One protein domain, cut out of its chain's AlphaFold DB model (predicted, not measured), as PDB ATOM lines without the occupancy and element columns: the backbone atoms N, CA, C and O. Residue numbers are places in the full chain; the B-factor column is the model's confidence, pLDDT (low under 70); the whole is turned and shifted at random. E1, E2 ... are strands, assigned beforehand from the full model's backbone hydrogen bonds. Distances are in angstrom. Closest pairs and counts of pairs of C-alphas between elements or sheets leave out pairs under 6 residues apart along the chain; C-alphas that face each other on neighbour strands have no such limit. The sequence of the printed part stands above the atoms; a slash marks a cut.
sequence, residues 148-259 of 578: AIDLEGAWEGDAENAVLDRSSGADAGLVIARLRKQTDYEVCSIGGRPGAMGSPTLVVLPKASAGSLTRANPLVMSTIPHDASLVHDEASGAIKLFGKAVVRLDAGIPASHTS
ATOM      1  N   ALA A 148      15.703  22.553  12.246       88.94
ATOM      2  CA  ALA A 148      16.513  22.486  13.465       88.94
ATOM      3  C   ALA A 148      17.491  21.300  13.453       88.94
ATOM      4  O   ALA A 148      18.588  21.365  14.011       88.94
ATOM      5  N   ILE A 149      17.062  20.214  12.810       92.38
ATOM      6  CA  ILE A 149      17.720  18.922  12.810       92.38
ATOM      7  C   ILE A 149      17.972  18.477  11.370       92.38
ATOM      8  O   ILE A 149      17.058  18.454  10.545       92.38
ATOM      9  N   ASP A 150      19.205  18.067  11.106       93.88
ATOM     10  CA  ASP A 150      19.594  17.317   9.922       93.88
ATOM     11  C   ASP A 150      19.304  15.843  10.122       93.88
ATOM     12  O   ASP A 150      19.827  15.225  11.044       93.88
ATOM     13  N   LEU A 151      18.472  15.270   9.260       94.38
ATOM     14  CA  LEU A 151      18.134  13.854   9.308       94.38
ATOM     15  C   LEU A 151      19.161  13.050   8.506       94.38
ATOM     16  O   LEU A 151      19.310  13.242   7.299       94.38
ATOM     17  N   GLU A 152      19.865  12.137   9.175       94.25
ATOM     18  CA  GLU A 152      20.873  11.267   8.571       94.25
ATOM     19  C   GLU A 152      20.274   9.873   8.283       94.25
ATOM     20  O   GLU A 152      19.675   9.221   9.142       94.25
ATOM     21  N   GLY A 153      20.436   9.384   7.049       89.12
ATOM     22  CA  GLY A 153      19.938   8.077   6.610       89.12
ATOM     23  C   GLY A 153      18.661   8.130   5.765       89.12
ATOM     24  O   GLY A 153      18.316   9.152   5.183       89.12
ATOM     25  N   ALA A 154      17.983   6.988   5.646       90.19
ATOM     26  CA  ALA A 154      16.834   6.805   4.757       90.19
ATOM     27  C   ALA A 154      15.501   7.101   5.469       90.19
ATOM     28  O   ALA A 154      14.660   6.215   5.602       90.19
ATOM     29  N   TRP A 155      15.334   8.327   5.969       93.69
ATOM     30  CA  TRP A 155      14.071   8.767   6.564       93.69
ATOM     31  C   TRP A 155      12.964   8.829   5.499       93.69
ATOM     32  O   TRP A 155      13.155   9.377   4.413       93.69
ATOM     33  N   GLU A 156      11.799   8.274   5.815       90.81
ATOM     34  CA  GLU A 156      10.570   8.390   5.034       90.81
ATOM     35  C   GLU A 156       9.645   9.434   5.670       90.81
ATOM     36  O   GLU A 156       9.470   9.441   6.884       90.81
ATOM     37  N   GLY A 157       8.996  10.280   4.869       85.88
ATOM     38  CA  GLY A 157       8.075  11.312   5.364       85.88
ATOM     39  C   GLY A 157       8.574  12.732   5.108       85.88
ATOM     40  O   GLY A 157       9.508  12.941   4.333       85.88
ATOM     41  N   ASP A 158       7.901  13.707   5.714       80.38
ATOM     42  CA  ASP A 158       8.392  15.086   5.806       80.38
ATOM     43  C   ASP A 158       9.212  15.252   7.099       80.38
ATOM     44  O   ASP A 158       9.214  14.360   7.941       80.38
ATOM     45  N   ALA A 159       9.938  16.361   7.277       77.75
ATOM     46  CA  ALA A 159      10.753  16.528   8.488       77.75
ATOM     47  C   ALA A 159       9.936  16.855   9.755       77.75
ATOM     48  O   ALA A 159      10.522  17.001  10.823       77.75
ATOM     49  N   GLU A 160       8.607  16.975   9.651       77.56
ATOM     50  CA  GLU A 160       7.715  17.135  10.804       77.56
ATOM     51  C   GLU A 160       7.131  15.794  11.270       77.56
ATOM     52  O   GLU A 160       6.763  15.668  12.429       77.56
ATOM     53  N   ASN A 161       7.045  14.803  10.386       85.69
ATOM     54  CA  ASN A 161       6.527  13.464  10.634       85.69
ATOM     55  C   ASN A 161       7.398  12.461   9.870       85.69
ATOM     56  O   ASN A 161       6.964  11.843   8.886       85.69
ATOM     57  N   ALA A 162       8.651  12.335  10.301       90.44
ATOM     58  CA  ALA A 162       9.629  11.472   9.656       90.44
ATOM     59  C   ALA A 162       9.687  10.110  10.357       90.44
ATOM     60  O   ALA A 162       9.602  10.005  11.581       90.44
ATOM     61  N   VAL A 163       9.863   9.045   9.583       93.75
ATOM     62  CA  VAL A 163       9.993   7.674  10.075       93.75
ATOM     63  C   VAL A 163      11.260   7.059   9.502       93.75
ATOM     64  O   VAL A 163      11.460   7.047   8.293       93.75
ATOM     65  N   LEU A 164      12.105   6.507  10.361       93.88
ATOM     66  CA  LEU A 164      13.311   5.788   9.977       93.88
ATOM     67  C   LEU A 164      13.203   4.335  10.438       93.88
ATOM     68  O   LEU A 164      13.236   4.058  11.634       93.88
ATOM     69  N   ASP A 165      13.108   3.395   9.501       93.88
ATOM     70  CA  ASP A 165      13.106   1.963   9.818       93.88
ATOM     71  C   ASP A 165      14.541   1.413   9.877       93.88
ATOM     72  O   ASP A 165      15.245   1.329   8.866       93.88
ATOM     73  N   ARG A 166      14.986   1.027  11.079       92.06
ATOM     74  CA  ARG A 166      16.265   0.340  11.329       92.06
ATOM     75  C   ARG A 166      16.073  -1.028  11.974       92.06
ATOM     76  O   ARG A 166      16.978  -1.544  12.625       92.06
ATOM     77  N   SER A 167      14.932  -1.668  11.735       88.50
ATOM     78  CA  SER A 167      14.639  -3.011  12.251       88.50
ATOM     79  C   SER A 167      15.593  -4.110  11.742       88.50
ATOM     80  O   SER A 167      15.695  -5.167  12.362       88.50
ATOM     81  N   SER A 168      16.320  -3.876  10.641       83.44
ATOM     82  CA  SER A 168      17.149  -4.881   9.949       83.44
ATOM     83  C   SER A 168      18.664  -4.585   9.905       83.44
ATOM     84  O   SER A 168      19.394  -5.271   9.193       83.44
ATOM     85  N   GLY A 169      19.160  -3.598  10.665       76.06
ATOM     86  CA  GLY A 169      20.575  -3.178  10.665       76.06
ATOM     87  C   GLY A 169      21.433  -3.742  11.809       76.06
ATOM     88  O   GLY A 169      20.920  -4.388  12.716       76.06
ATOM     89  N   ALA A 170      22.749  -3.497  11.763       76.00
ATOM     90  CA  ALA A 170      23.673  -3.786  12.866       76.00
ATOM     91  C   ALA A 170      23.575  -2.721  13.981       76.00
ATOM     92  O   ALA A 170      23.371  -1.545  13.689       76.00
ATOM     93  N   ASP A 171      23.780  -3.127  15.238       69.06
ATOM     94  CA  ASP A 171      23.500  -2.349  16.464       69.06
ATOM     95  C   ASP A 171      24.539  -1.258  16.814       69.06
ATOM     96  O   ASP A 171      24.672  -0.842  17.966       69.06
ATOM     97  N   ALA A 172      25.312  -0.783  15.839       74.12
ATOM     98  CA  ALA A 172      26.458   0.083  16.096       74.12
ATOM     99  C   ALA A 172      26.076   1.572  16.090       74.12
ATOM    100  O   ALA A 172      26.262   2.231  15.072       74.12
ATOM    101  N   GLY A 173      25.564   2.081  17.222       88.56
ATOM    102  CA  GLY A 173      25.533   3.511  17.600       88.56
ATOM    103  C   GLY A 173      25.388   4.507  16.445       88.56
ATOM    104  O   GLY A 173      26.212   5.410  16.294       88.56
ATOM    105  N   LEU A 174      24.384   4.299  15.597       93.44
ATOM    106  CA  LEU A 174      24.280   4.946  14.297       93.44
ATOM    107  C   LEU A 174      23.815   6.387  14.478       93.44
ATOM    108  O   LEU A 174      22.771   6.612  15.085       93.44
ATOM    109  N   VAL A 175      24.525   7.355  13.900       96.00
ATOM    110  CA  VAL A 175      24.017   8.730  13.830       96.00
ATOM    111  C   VAL A 175      22.813   8.751  12.889       96.00
ATOM    112  O   VAL A 175      22.921   8.399  11.716       96.00
ATOM    113  N   ILE A 176      21.652   9.104  13.432       95.56
ATOM    114  CA  ILE A 176      20.391   9.180  12.681       95.56
ATOM    115  C   ILE A 176      19.935  10.619  12.466       95.56
ATOM    116  O   ILE A 176      19.090  10.877  11.611       95.56
ATOM    117  N   ALA A 177      20.469  11.551  13.250       96.50
ATOM    118  CA  ALA A 177      20.156  12.958  13.137       96.50
ATOM    119  C   ALA A 177      21.246  13.826  13.780       96.50
ATOM    120  O   ALA A 177      22.017  13.341  14.612       96.50
ATOM    121  N   ARG A 178      21.292  15.112  13.427       96.69
ATOM    122  CA  ARG A 178      22.207  16.096  14.010       96.69
ATOM    123  C   ARG A 178      21.523  17.435  14.231       96.69
ATOM    124  O   ARG A 178      20.876  17.962  13.335       96.69
ATOM    125  N   LEU A 179      21.692  18.002  15.415       94.94
ATOM    126  CA  LEU A 179      21.172  19.315  15.771       94.94
ATOM    127  C   LEU A 179      22.107  20.416  15.239       94.94
ATOM    128  O   LEU A 179      23.284  20.445  15.601       94.94
ATOM    129  N   ARG A 180      21.602  21.325  14.391       91.81
ATOM    130  CA  ARG A 180      22.432  22.362  13.734       91.81
ATOM    131  C   ARG A 180      22.909  23.458  14.688       91.81
ATOM    132  O   ARG A 180      24.046  23.906  14.589       91.81
ATOM    133  N   LYS A 181      22.035  23.908  15.592       90.38
ATOM    134  CA  LYS A 181      22.296  25.004  16.542       90.38
ATOM    135  C   LYS A 181      22.020  24.552  17.967       90.38
ATOM    136  O   LYS A 181      21.008  24.909  18.553       90.38
ATOM    137  N   GLN A 182      22.908  23.731  18.516       91.19
ATOM    138  CA  GLN A 182      22.707  23.100  19.826       91.19
ATOM    139  C   GLN A 182      22.408  24.099  20.948       91.19
ATOM    140  O   GLN A 182      21.601  23.813  21.823       91.19
ATOM    141  N   THR A 183      23.005  25.291  20.900       90.19
ATOM    142  CA  THR A 183      22.792  26.349  21.896       90.19
ATOM    143  C   THR A 183      21.340  26.798  21.991       90.19
ATOM    144  O   THR A 183      20.907  27.176  23.079       90.19
ATOM    145  N   ASP A 184      20.598  26.705  20.887       89.94
ATOM    146  CA  ASP A 184      19.235  27.216  20.738       89.94
ATOM    147  C   ASP A 184      18.185  26.197  21.194       89.94
ATOM    148  O   ASP A 184      16.994  26.508  21.209       89.94
ATOM    149  N   TYR A 185      18.601  24.986  21.570       92.25
ATOM    150  CA  TYR A 185      17.700  23.931  22.014       92.25
ATOM    151  C   TYR A 185      18.179  23.298  23.318       92.25
ATOM    152  O   TYR A 185      19.358  23.282  23.661       92.25
ATOM    153  N   GLU A 186      17.223  22.778  24.062       92.69
ATOM    154  CA  GLU A 186      17.418  21.880  25.183       92.69
ATOM    155  C   GLU A 186      16.992  20.482  24.730       92.69
ATOM    156  O   GLU A 186      15.917  20.315  24.150       92.69
ATOM    157  N   VAL A 187      17.840  19.478  24.956       94.25
ATOM    158  CA  VAL A 187      17.533  18.089  24.604       94.25
ATOM    159  C   VAL A 187      17.268  17.303  25.878       94.25
ATOM    160  O   VAL A 187      18.170  17.060  26.673       94.25
ATOM    161  N   CYS A 188      16.022  16.887  26.059       93.38
ATOM    162  CA  CYS A 188      15.563  16.151  27.225       93.38
ATOM    163  C   CYS A 188      15.391  14.672  26.862       93.38
ATOM    164  O   CYS A 188      14.704  14.331  25.899       93.38
ATOM    165  N   SER A 189      15.970  13.775  27.653       91.94
ATOM    166  CA  SER A 189      15.769  12.331  27.510       91.94
ATOM    167  C   SER A 189      14.659  11.828  28.430       91.94
ATOM    168  O   SER A 189      14.678  12.125  29.624       91.94
ATOM    169  N   ILE A 190      13.740  11.017  27.904       91.06
ATOM    170  CA  ILE A 190      12.625  10.421  28.649       91.06
ATOM    171  C   ILE A 190      12.666   8.903  28.488       91.06
ATOM    172  O   ILE A 190      12.729   8.384  27.375       91.06
ATOM    173  N   GLY A 191      12.598   8.154  29.583       86.75
ATOM    174  CA  GLY A 191      12.480   6.692  29.484       86.75
ATOM    175  C   GLY A 191      13.813   5.931  29.516       86.75
ATOM    176  O   GLY A 191      13.822   4.745  29.198       86.75
ATOM    177  N   GLY A 192      14.927   6.576  29.882       82.19
ATOM    178  CA  GLY A 192      16.234   5.915  29.956       82.19
ATOM    179  C   GLY A 192      16.268   4.778  30.976       82.19
ATOM    180  O   GLY A 192      15.985   4.992  32.150       82.19
ATOM    181  N   ARG A 193      16.615   3.565  30.530       79.81
ATOM    182  CA  ARG A 193      16.741   2.409  31.426       79.81
ATOM    183  C   ARG A 193      18.126   2.412  32.077       79.81
ATOM    184  O   ARG A 193      19.117   2.603  31.375       79.81
ATOM    185  N   PRO A 194      18.236   2.138  33.381       70.25
ATOM    186  CA  PRO A 194      19.539   1.978  34.016       70.25
ATOM    187  C   PRO A 194      20.339   0.839  33.375       70.25
ATOM    188  O   PRO A 194      19.787  -0.213  33.051       70.25
ATOM    189  N   GLY A 195      21.634   1.066  33.164       71.06
ATOM    190  CA  GLY A 195      22.514   0.140  32.443       71.06
ATOM    191  C   GLY A 195      22.327   0.122  30.919       71.06
ATOM    192  O   GLY A 195      23.164  -0.450  30.222       71.06
ATOM    193  N   ALA A 196      21.288   0.766  30.375       79.19
ATOM    194  CA  ALA A 196      21.175   1.020  28.942       79.19
ATOM    195  C   ALA A 196      21.792   2.384  28.605       79.19
ATOM    196  O   ALA A 196      21.642   3.357  29.344       79.19
ATOM    197  N   MET A 197      22.472   2.475  27.462       80.38
ATOM    198  CA  MET A 197      22.951   3.765  26.970       80.38
ATOM    199  C   MET A 197      21.809   4.524  26.306       80.38
ATOM    200  O   MET A 197      21.423   4.172  25.197       80.38
ATOM    201  N   GLY A 198      21.302   5.575  26.945       84.12
ATOM    202  CA  GLY A 198      20.318   6.489  26.357       84.12
ATOM    203  C   GLY A 198      18.870   6.185  26.722       84.12
ATOM    204  O   GLY A 198      18.573   5.538  27.724       84.12
ATOM    205  N   SER A 199      17.950   6.697  25.908       89.56
ATOM    206  CA  SER A 199      16.519   6.729  26.211       89.56
ATOM    207  C   SER A 199      15.670   6.467  24.960       89.56
ATOM    208  O   SER A 199      16.058   6.856  23.867       89.56
ATOM    209  N   PRO A 200      14.504   5.811  25.074       92.38
ATOM    210  CA  PRO A 200      13.638   5.524  23.937       92.38
ATOM    211  C   PRO A 200      12.982   6.779  23.352       92.38
ATOM    212  O   PRO A 200      12.472   6.709  22.237       92.38
ATOM    213  N   THR A 201      12.983   7.906  24.073       93.19
ATOM    214  CA  THR A 201      12.336   9.149  23.650       93.19
ATOM    215  C   THR A 201      13.220  10.360  23.947       93.19
ATOM    216  O   THR A 201      13.497  10.655  25.107       93.19
ATOM    217  N   LEU A 202      13.608  11.106  22.914       94.88
ATOM    218  CA  LEU A 202      14.255  12.410  23.053       94.88
ATOM    219  C   LEU A 202      13.271  13.520  22.701       94.88
ATOM    220  O   LEU A 202      12.573  13.442  21.693       94.88
ATOM    221  N   VAL A 203      13.253  14.574  23.504       94.44
ATOM    222  CA  VAL A 203      12.492  15.792  23.240       94.44
ATOM    223  C   VAL A 203      13.477  16.929  23.032       94.44
ATOM    224  O   VAL A 203      14.330  17.171  23.874       94.44
ATOM    225  N   VAL A 204      13.368  17.624  21.909       94.75
ATOM    226  CA  VAL A 204      14.178  18.790  21.570       94.75
ATOM    227  C   VAL A 204      13.296  20.021  21.738       94.75
ATOM    228  O   VAL A 204      12.433  20.308  20.904       94.75
ATOM    229  N   LEU A 205      13.480  20.720  22.854       93.06
ATOM    230  CA  LEU A 205      12.755  21.932  23.205       93.06
ATOM    231  C   LEU A 205      13.538  23.155  22.713       93.06
ATOM    232  O   LEU A 205      14.709  23.299  23.044       93.06
ATOM    233  N   PRO A 206      12.941  24.064  21.935       90.69
ATOM    234  CA  PRO A 206      13.620  25.296  21.555       90.69
ATOM    235  C   PRO A 206      13.736  26.222  22.759       90.69
ATOM    236  O   PRO A 206      12.732  26.492  23.409       90.69
ATOM    237  N   LYS A 207      14.913  26.780  23.031       88.31
ATOM    238  CA  LYS A 207      15.074  27.806  24.063       88.31
ATOM    239  C   LYS A 207      14.387  29.083  23.590       88.31
ATOM    240  O   LYS A 207      14.775  29.698  22.598       88.31
ATOM    241  N   ALA A 208      13.310  29.468  24.266       73.56
ATOM    242  CA  ALA A 208      12.558  30.655  23.889       73.56
ATOM    243  C   ALA A 208      13.268  31.918  24.393       73.56
ATOM    244  O   ALA A 208      13.411  32.113  25.595       73.56
ATOM    245  N   SER A 209      13.629  32.829  23.486       75.06
ATOM    246  CA  SER A 209      13.926  34.215  23.869       75.06
ATOM    247  C   SER A 209      12.614  34.988  24.050       75.06
ATOM    248  O   SER A 209      11.719  34.865  23.206       75.06
ATOM    249  N   ALA A 210      12.508  35.827  25.085       69.94
ATOM    250  CA  ALA A 210      11.313  36.642  25.357       69.94
ATOM    251  C   ALA A 210      10.875  37.503  24.149       69.94
ATOM    252  O   ALA A 210       9.685  37.720  23.928       69.94
ATOM    253  N   GLY A 211      11.831  37.924  23.313       73.44
ATOM    254  CA  GLY A 211      11.593  38.715  22.102       73.44
ATOM    255  C   GLY A 211      11.294  37.917  20.827       73.44
ATOM    256  O   GLY A 211      11.162  38.529  19.768       73.44
ATOM    257  N   SER A 212      11.200  36.581  20.882       82.94
ATOM    258  CA  SER A 212      11.026  35.783  19.662       82.94
ATOM    259  C   SER A 212       9.653  36.014  19.023       82.94
ATOM    260  O   SER A 212       8.602  35.826  19.658       82.94
ATOM    261  N   LEU A 213       9.682  36.386  17.738       83.31
ATOM    262  CA  LEU A 213       8.509  36.587  16.883       83.31
ATOM    263  C   LEU A 213       7.894  35.262  16.423       83.31
ATOM    264  O   LEU A 213       6.695  35.210  16.155       83.31
ATOM    265  N   THR A 214       8.690  34.192  16.360       83.62
ATOM    266  CA  THR A 214       8.242  32.827  16.070       83.62
ATOM    267  C   THR A 214       8.303  31.950  17.301       83.62
ATOM    268  O   THR A 214       9.121  32.141  18.206       83.62
ATOM    269  N   ARG A 215       7.450  30.929  17.308       77.44
ATOM    270  CA  ARG A 215       7.614  29.785  18.190       77.44
ATOM    271  C   ARG A 215       8.166  28.634  17.365       77.44
ATOM    272  O   ARG A 215       7.486  28.148  16.466       77.44
ATOM    273  N   ALA A 216       9.390  28.210  17.654       80.94
ATOM    274  CA  ALA A 216       9.852  26.936  17.132       80.94
ATOM    275  C   ALA A 216       8.995  25.816  17.745       80.94
ATOM    276  O   ALA A 216       8.630  25.872  18.923       80.94
ATOM    277  N   ASN A 217       8.638  24.827  16.931       85.31
ATOM    278  CA  ASN A 217       7.924  23.663  17.429       85.31
ATOM    279  C   ASN A 217       8.916  22.762  18.177       85.31
ATOM    280  O   ASN A 217      10.020  22.542  17.671       85.31
ATOM    281  N   PRO A 218       8.546  22.239  19.355       90.69
ATOM    282  CA  PRO A 218       9.320  21.184  19.986       90.69
ATOM    283  C   PRO A 218       9.324  19.955  19.075       90.69
ATOM    284  O   PRO A 218       8.342  19.695  18.378       90.69
ATOM    285  N   LEU A 219      10.425  19.214  19.054       92.25
ATOM    286  CA  LEU A 219      10.546  17.989  18.266       92.25
ATOM    287  C   LEU A 219      10.622  16.798  19.212       92.25
ATOM    288  O   LEU A 219      11.343  16.845  20.204       92.25
ATOM    289  N   VAL A 220       9.900  15.728  18.910       93.00
ATOM    290  CA  VAL A 220       9.906  14.503  19.709       93.00
ATOM    291  C   VAL A 220      10.391  13.361  18.833       93.00
ATOM    292  O   VAL A 220       9.765  13.034  17.829       93.00
ATOM    293  N   MET A 221      11.510  12.747  19.209       94.38
ATOM    294  CA  MET A 221      11.992  11.507  18.612       94.38
ATOM    295  C   MET A 221      11.669  10.337  19.526       94.38
ATOM    296  O   MET A 221      11.997  10.391  20.705       94.38
ATOM    297  N   SER A 222      11.072   9.268  19.004       93.88
ATOM    298  CA  SER A 222      10.774   8.062  19.785       93.88
ATOM    299  C   SER A 222      11.091   6.772  19.034       93.88
ATOM    300  O   SER A 222      10.995   6.720  17.806       93.88
ATOM    301  N   THR A 223      11.477   5.724  19.761       93.19
ATOM    302  CA  THR A 223      11.796   4.400  19.213       93.19
ATOM    303  C   THR A 223      10.650   3.410  19.402       93.19
ATOM    304  O   THR A 223       9.953   3.415  20.416       93.19
ATOM    305  N   ILE A 224      10.457   2.536  18.411       91.38
ATOM    306  CA  ILE A 224       9.506   1.423  18.442       91.38
ATOM    307  C   ILE A 224      10.211   0.155  17.919       91.38
ATOM    308  O   ILE A 224      10.571   0.117  16.742       91.38
ATOM    309  N   PRO A 225      10.385  -0.910  18.724       87.56
ATOM    310  CA  PRO A 225      10.008  -1.016  20.135       87.56
ATOM    311  C   PRO A 225      10.899  -0.157  21.052       87.56
ATOM    312  O   PRO A 225      12.007   0.223  20.679       87.56
ATOM    313  N   HIS A 226      10.435   0.088  22.282       79.81
ATOM    314  CA  HIS A 226      11.123   0.878  23.322       79.81
ATOM    315  C   HIS A 226      12.383   0.227  23.918       79.81
ATOM    316  O   HIS A 226      12.848   0.639  24.981       79.81
ATOM    317  N   ASP A 227      12.908  -0.814  23.278       85.12
ATOM    318  CA  ASP A 227      14.152  -1.469  23.683       85.12
ATOM    319  C   ASP A 227      15.378  -0.828  23.024       85.12
ATOM    320  O   ASP A 227      16.485  -0.967  23.537       85.12
ATOM    321  N   ALA A 228      15.188  -0.101  21.918       90.44
ATOM    322  CA  ALA A 228      16.239   0.723  21.340       90.44
ATOM    323  C   ALA A 228      16.336   2.063  22.067       90.44
ATOM    324  O   ALA A 228      15.330   2.627  22.512       90.44
ATOM    325  N   SER A 229      17.545   2.600  22.121       92.25
ATOM    326  CA  SER A 229      17.848   3.828  22.834       92.25
ATOM    327  C   SER A 229      18.449   4.885  21.920       92.25
ATOM    328  O   SER A 229      19.195   4.616  20.980       92.25
ATOM    329  N   LEU A 230      18.086   6.120  22.213       93.81
ATOM    330  CA  LEU A 230      18.581   7.328  21.593       93.81
ATOM    331  C   LEU A 230      19.520   8.015  22.578       93.81
ATOM    332  O   LEU A 230      19.199   8.176  23.759       93.81
ATOM    333  N   VAL A 231      20.683   8.425  22.091       93.88
ATOM    334  CA  VAL A 231      21.676   9.178  22.860       93.88
ATOM    335  C   VAL A 231      21.954  10.473  22.121       93.88
ATOM    336  O   VAL A 231      22.316  10.445  20.944       93.88
ATOM    337  N   HIS A 232      21.800  11.596  22.817       94.69
ATOM    338  CA  HIS A 232      22.261  12.888  22.337       94.69
ATOM    339  C   HIS A 232      23.708  13.101  22.780       94.69
ATOM    340  O   HIS A 232      24.022  13.040  23.964       94.69
ATOM    341  N   ASP A 233      24.589  13.307  21.812       93.81
ATOM    342  CA  ASP A 233      25.985  13.660  22.021       93.81
ATOM    343  C   ASP A 233      26.102  15.185  22.008       93.81
ATOM    344  O   ASP A 233      26.111  15.791  20.937       93.81
ATOM    345  N   GLU A 234      26.163  15.797  23.192       91.38
ATOM    346  CA  GLU A 234      26.182  17.256  23.351       91.38
ATOM    347  C   GLU A 234      27.347  17.923  22.614       91.38
ATOM    348  O   GLU A 234      27.178  19.020  22.105       91.38
ATOM    349  N   ALA A 235      28.505  17.267  22.487       92.38
ATOM    350  CA  ALA A 235      29.666  17.869  21.833       92.38
ATOM    351  C   ALA A 235      29.493  17.972  20.309       92.38
ATOM    352  O   ALA A 235      29.929  18.938  19.683       92.38
ATOM    353  N   SER A 236      28.869  16.966  19.688       94.50
ATOM    354  CA  SER A 236      28.704  16.903  18.227       94.50
ATOM    355  C   SER A 236      27.290  17.233  17.742       94.50
ATOM    356  O   SER A 236      27.067  17.367  16.532       94.50
ATOM    357  N   GLY A 237      26.332  17.326  18.668       95.19
ATOM    358  CA  GLY A 237      24.899  17.484  18.410       95.19
ATOM    359  C   GLY A 237      24.292  16.267  17.732       95.19
ATOM    360  O   GLY A 237      23.187  16.345  17.199       95.19
ATOM    361  N   ALA A 238      25.037  15.162  17.666       96.62
ATOM    362  CA  ALA A 238      24.594  13.946  17.018       96.62
ATOM    363  C   ALA A 238      23.581  13.230  17.905       96.62
ATOM    364  O   ALA A 238      23.799  13.028  19.099       96.62
ATOM    365  N   ILE A 239      22.502  12.770  17.293       96.31
ATOM    366  CA  ILE A 239      21.552  11.851  17.899       96.31
ATOM    367  C   ILE A 239      21.866  10.467  17.345       96.31
ATOM    368  O   ILE A 239      21.740  10.210  16.143       96.31
ATOM    369  N   LYS A 240      22.327   9.591  18.234       95.69
ATOM    370  CA  LYS A 240      22.741   8.223  17.924       95.69
ATOM    371  C   LYS A 240      21.654   7.242  18.345       95.69
ATOM    372  O   LYS A 240      21.119   7.354  19.444       95.69
ATOM    373  N   LEU A 241      21.363   6.275  17.483       94.50
ATOM    374  CA  LEU A 241      20.477   5.148  17.749       94.50
ATOM    375  C   LEU A 241      21.300   3.912  18.119       94.50
ATOM    376  O   LEU A 241      22.189   3.503  17.370       94.50
ATOM    377  N   PHE A 242      20.954   3.286  19.237       92.38
ATOM    378  CA  PHE A 242      21.485   2.002  19.680       92.38
ATOM    379  C   PHE A 242      20.359   0.965  19.699       92.38
ATOM    380  O   PHE A 242      19.314   1.175  20.313       92.38
ATOM    381  N   GLY A 243      20.578  -0.163  19.023       91.88
ATOM    382  CA  GLY A 243      19.582  -1.222  18.856       91.88
ATOM    383  C   GLY A 243      18.702  -1.073  17.610       91.88
ATOM    384  O   GLY A 243      18.781  -0.101  16.854       91.88
ATOM    385  N   LYS A 244      17.840  -2.070  17.393       92.44
ATOM    386  CA  LYS A 244      16.935  -2.160  16.237       92.44
ATOM    387  C   LYS A 244      15.577  -1.567  16.577       92.44
ATOM    388  O   LYS A 244      14.852  -2.115  17.404       92.44
ATOM    389  N   ALA A 245      15.205  -0.491  15.893       93.62
ATOM    390  CA  ALA A 245      13.886   0.111  16.027       93.62
ATOM    391  C   ALA A 245      13.457   0.867  14.771       93.62
ATOM    392  O   ALA A 245      14.261   1.230  13.913       93.62
ATOM    393  N   VAL A 246      12.159   1.124  14.705       93.56
ATOM    394  CA  VAL A 246      11.571   2.195  13.917       93.56
ATOM    395  C   VAL A 246      11.644   3.464  14.756       93.56
ATOM    396  O   VAL A 246      11.066   3.523  15.840       93.56
ATOM    397  N   VAL A 247      12.357   4.472  14.268       94.06
ATOM    398  CA  VAL A 247      12.414   5.791  14.897       94.06
ATOM    399  C   VAL A 247      11.366   6.681  14.255       94.06
ATOM    400  O   VAL A 247      11.247   6.727  13.033       94.06
ATOM    401  N   ARG A 248      10.599   7.384  15.077       93.56
ATOM    402  CA  ARG A 248       9.650   8.408  14.645       93.56
ATOM    403  C   ARG A 248      10.110   9.765  15.127       93.56
ATOM    404  O   ARG A 248      10.534   9.872  16.271       93.56
ATOM    405  N   LEU A 249      10.003  10.763  14.266       93.38
ATOM    406  CA  LEU A 249      10.184  12.171  14.575       93.38
ATOM    407  C   LEU A 249       8.846  12.867  14.352       93.38
ATOM    408  O   LEU A 249       8.371  12.900  13.220       93.38
ATOM    409  N   ASP A 250       8.287  13.422  15.419       90.50
ATOM    410  CA  ASP A 250       7.046  14.188  15.404       90.50
ATOM    411  C   ASP A 250       7.344  15.648  15.799       90.50
ATOM    412  O   ASP A 250       7.982  15.913  16.823       90.50
ATOM    413  N   ALA A 251       6.879  16.614  15.010       86.25
ATOM    414  CA  ALA A 251       6.895  18.026  15.369       86.25
ATOM    415  C   ALA A 251       5.669  18.355  16.231       86.25
ATOM    416  O   ALA A 251       4.524  18.287  15.785       86.25
ATOM    417  N   GLY A 252       5.909  18.752  17.478       82.81
ATOM    418  CA  GLY A 252       4.873  19.071  18.449       82.81
ATOM    419  C   GLY A 252       4.459  17.871  19.299       82.81
ATOM    420  O   GLY A 252       5.285  17.226  19.939       82.81
ATOM    421  N   ILE A 253       3.148  17.634  19.380       75.75
ATOM    422  CA  ILE A 253       2.561  16.627  20.271       75.75
ATOM    423  C   ILE A 253       2.607  15.260  19.574       75.75
ATOM    424  O   ILE A 253       1.993  15.122  18.512       75.75
ATOM    425  N   PRO A 254       3.265  14.240  20.155       70.19
ATOM    426  CA  PRO A 254       3.352  12.923  19.537       70.19
ATOM    427  C   PRO A 254       1.959  12.309  19.389       70.19
ATOM    428  O   PRO A 254       1.134  12.332  20.305       70.19
ATOM    429  N   ALA A 255       1.689  11.745  18.214       60.22
ATOM    430  CA  ALA A 255       0.322  11.508  17.772       60.22
ATOM    431  C   ALA A 255      -0.446  10.394  18.507       60.22
ATOM    432  O   ALA A 255      -1.648  10.332  18.260       60.22
ATOM    433  N   SER A 256       0.163   9.522  19.345       56.19
ATOM    434  CA  SER A 256      -0.559   8.616  20.297       56.19
ATOM    435  C   SER A 256       0.205   7.418  20.916       56.19
ATOM    436  O   SER A 256      -0.448   6.607  21.567       56.19
ATOM    437  N   HIS A 257       1.522   7.209  20.765       51.28
ATOM    438  CA  HIS A 257       2.029   5.824  20.924       51.28
ATOM    439  C   HIS A 257       3.075   5.483  21.992       51.28
ATOM    440  O   HIS A 257       3.354   4.296  22.122       51.28
ATOM    441  N   THR A 258       3.644   6.416  22.758       49.19
ATOM    442  CA  THR A 258       4.902   6.083  23.468       49.19
ATOM    443  C   THR A 258       5.049   6.611  24.897       49.19
ATOM    444  O   THR A 258       6.039   6.309  25.557       49.19
ATOM    445  N   SER A 259       4.061   7.323  25.433       51.94
ATOM    446  CA  SER A 259       4.050   7.742  26.838       51.94
ATOM    447  C   SER A 259       2.622   7.731  27.355       51.94
ATOM    448  O   SER A 259       1.714   8.148  26.633       51.94
TER     449      SER A 259
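What this domain is: This is residues 148 to 259 of the 578 residues of an uncharacterized protein of Auriculariopsis ampla (UniProt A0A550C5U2). Two curled sheets face each other as a sandwich, six strands E2 E3 E10 E7 E6 E5 on one side and four strands E1 E4 E9 E8 on the other, their strands running nearly along the same line, 18 degrees apart. At one end a long loop around Gly 211, between E6 and E7, sticks out from this body and makes much of its length. The printed part has 112 residues, with ten named strands E1 to E10 in chain order and no named helix; both sheets are antiparallel throughout. The class is all strand, with 51 of the 112 residues in named elements; the whole is compact, with a radius of gyration of the C-alphas of 13.5 A, and spans 45 by 28 by 25 A.

How they stand to each other: Start at E1, residues 149 to 151, an edge strand beside E4, residues 174 to 179; N 150 and O 178 are 2.8 A apart, within hydrogen-bond range. Next to E4 comes E9, residues 238 to 242, with N 239 and O 177 at 2.8 A, and then the edge strand E8, residues 229 to 233, with N 240 and O 231 at 2.8 A; E8 and E9 are a hairpin. In the larger sheet, look first at the hairpin of E2, residues 156 to 158, and E3, residues 161 to 165, where N 156 and O 163 are 2.8 A apart. E3 is the neighbour of E10, residues 246 to 251, with N 164 and O 247 at 2.8 A, and E10 of E7, residues 219 to 224, with N 222 and O 248 at 2.9 A. E6, residues 201 to 206, follows with N 202 and O 221 at 2.8 A, and then the edge strand E5, residues 185 to 190, with N 188 and O 203 at 2.8 A; E5 E6 E7 form a meander, each strand the antiparallel neighbour of the one before. Between the sheets, the closest C-alphas of E6 and E8 are those of Thr 201 and Leu 230, 6.8 A apart.

Where its parts are: Find C-alpha 149 at (17.720, 18.922, 12.810), where E1 begins. E4 measures 14.8 A, E5 15.9 A, E6 16.3 A and E7 16.6 A from first to last C-alpha. E10 runs 16.6 A, from C-alpha 246 at (11.571, 2.195, 13.917) to C-alpha 251 at (6.895, 18.026, 15.369).

The domain as a whole: The C-alphas of Ser 168 and Gly 211 are the two farthest apart, 45.6 A. The printed part has no cut, and the link E6 to E7, 12 residues, is long. pLDDT is under 70 at residues 171, 210 and 255 to 259.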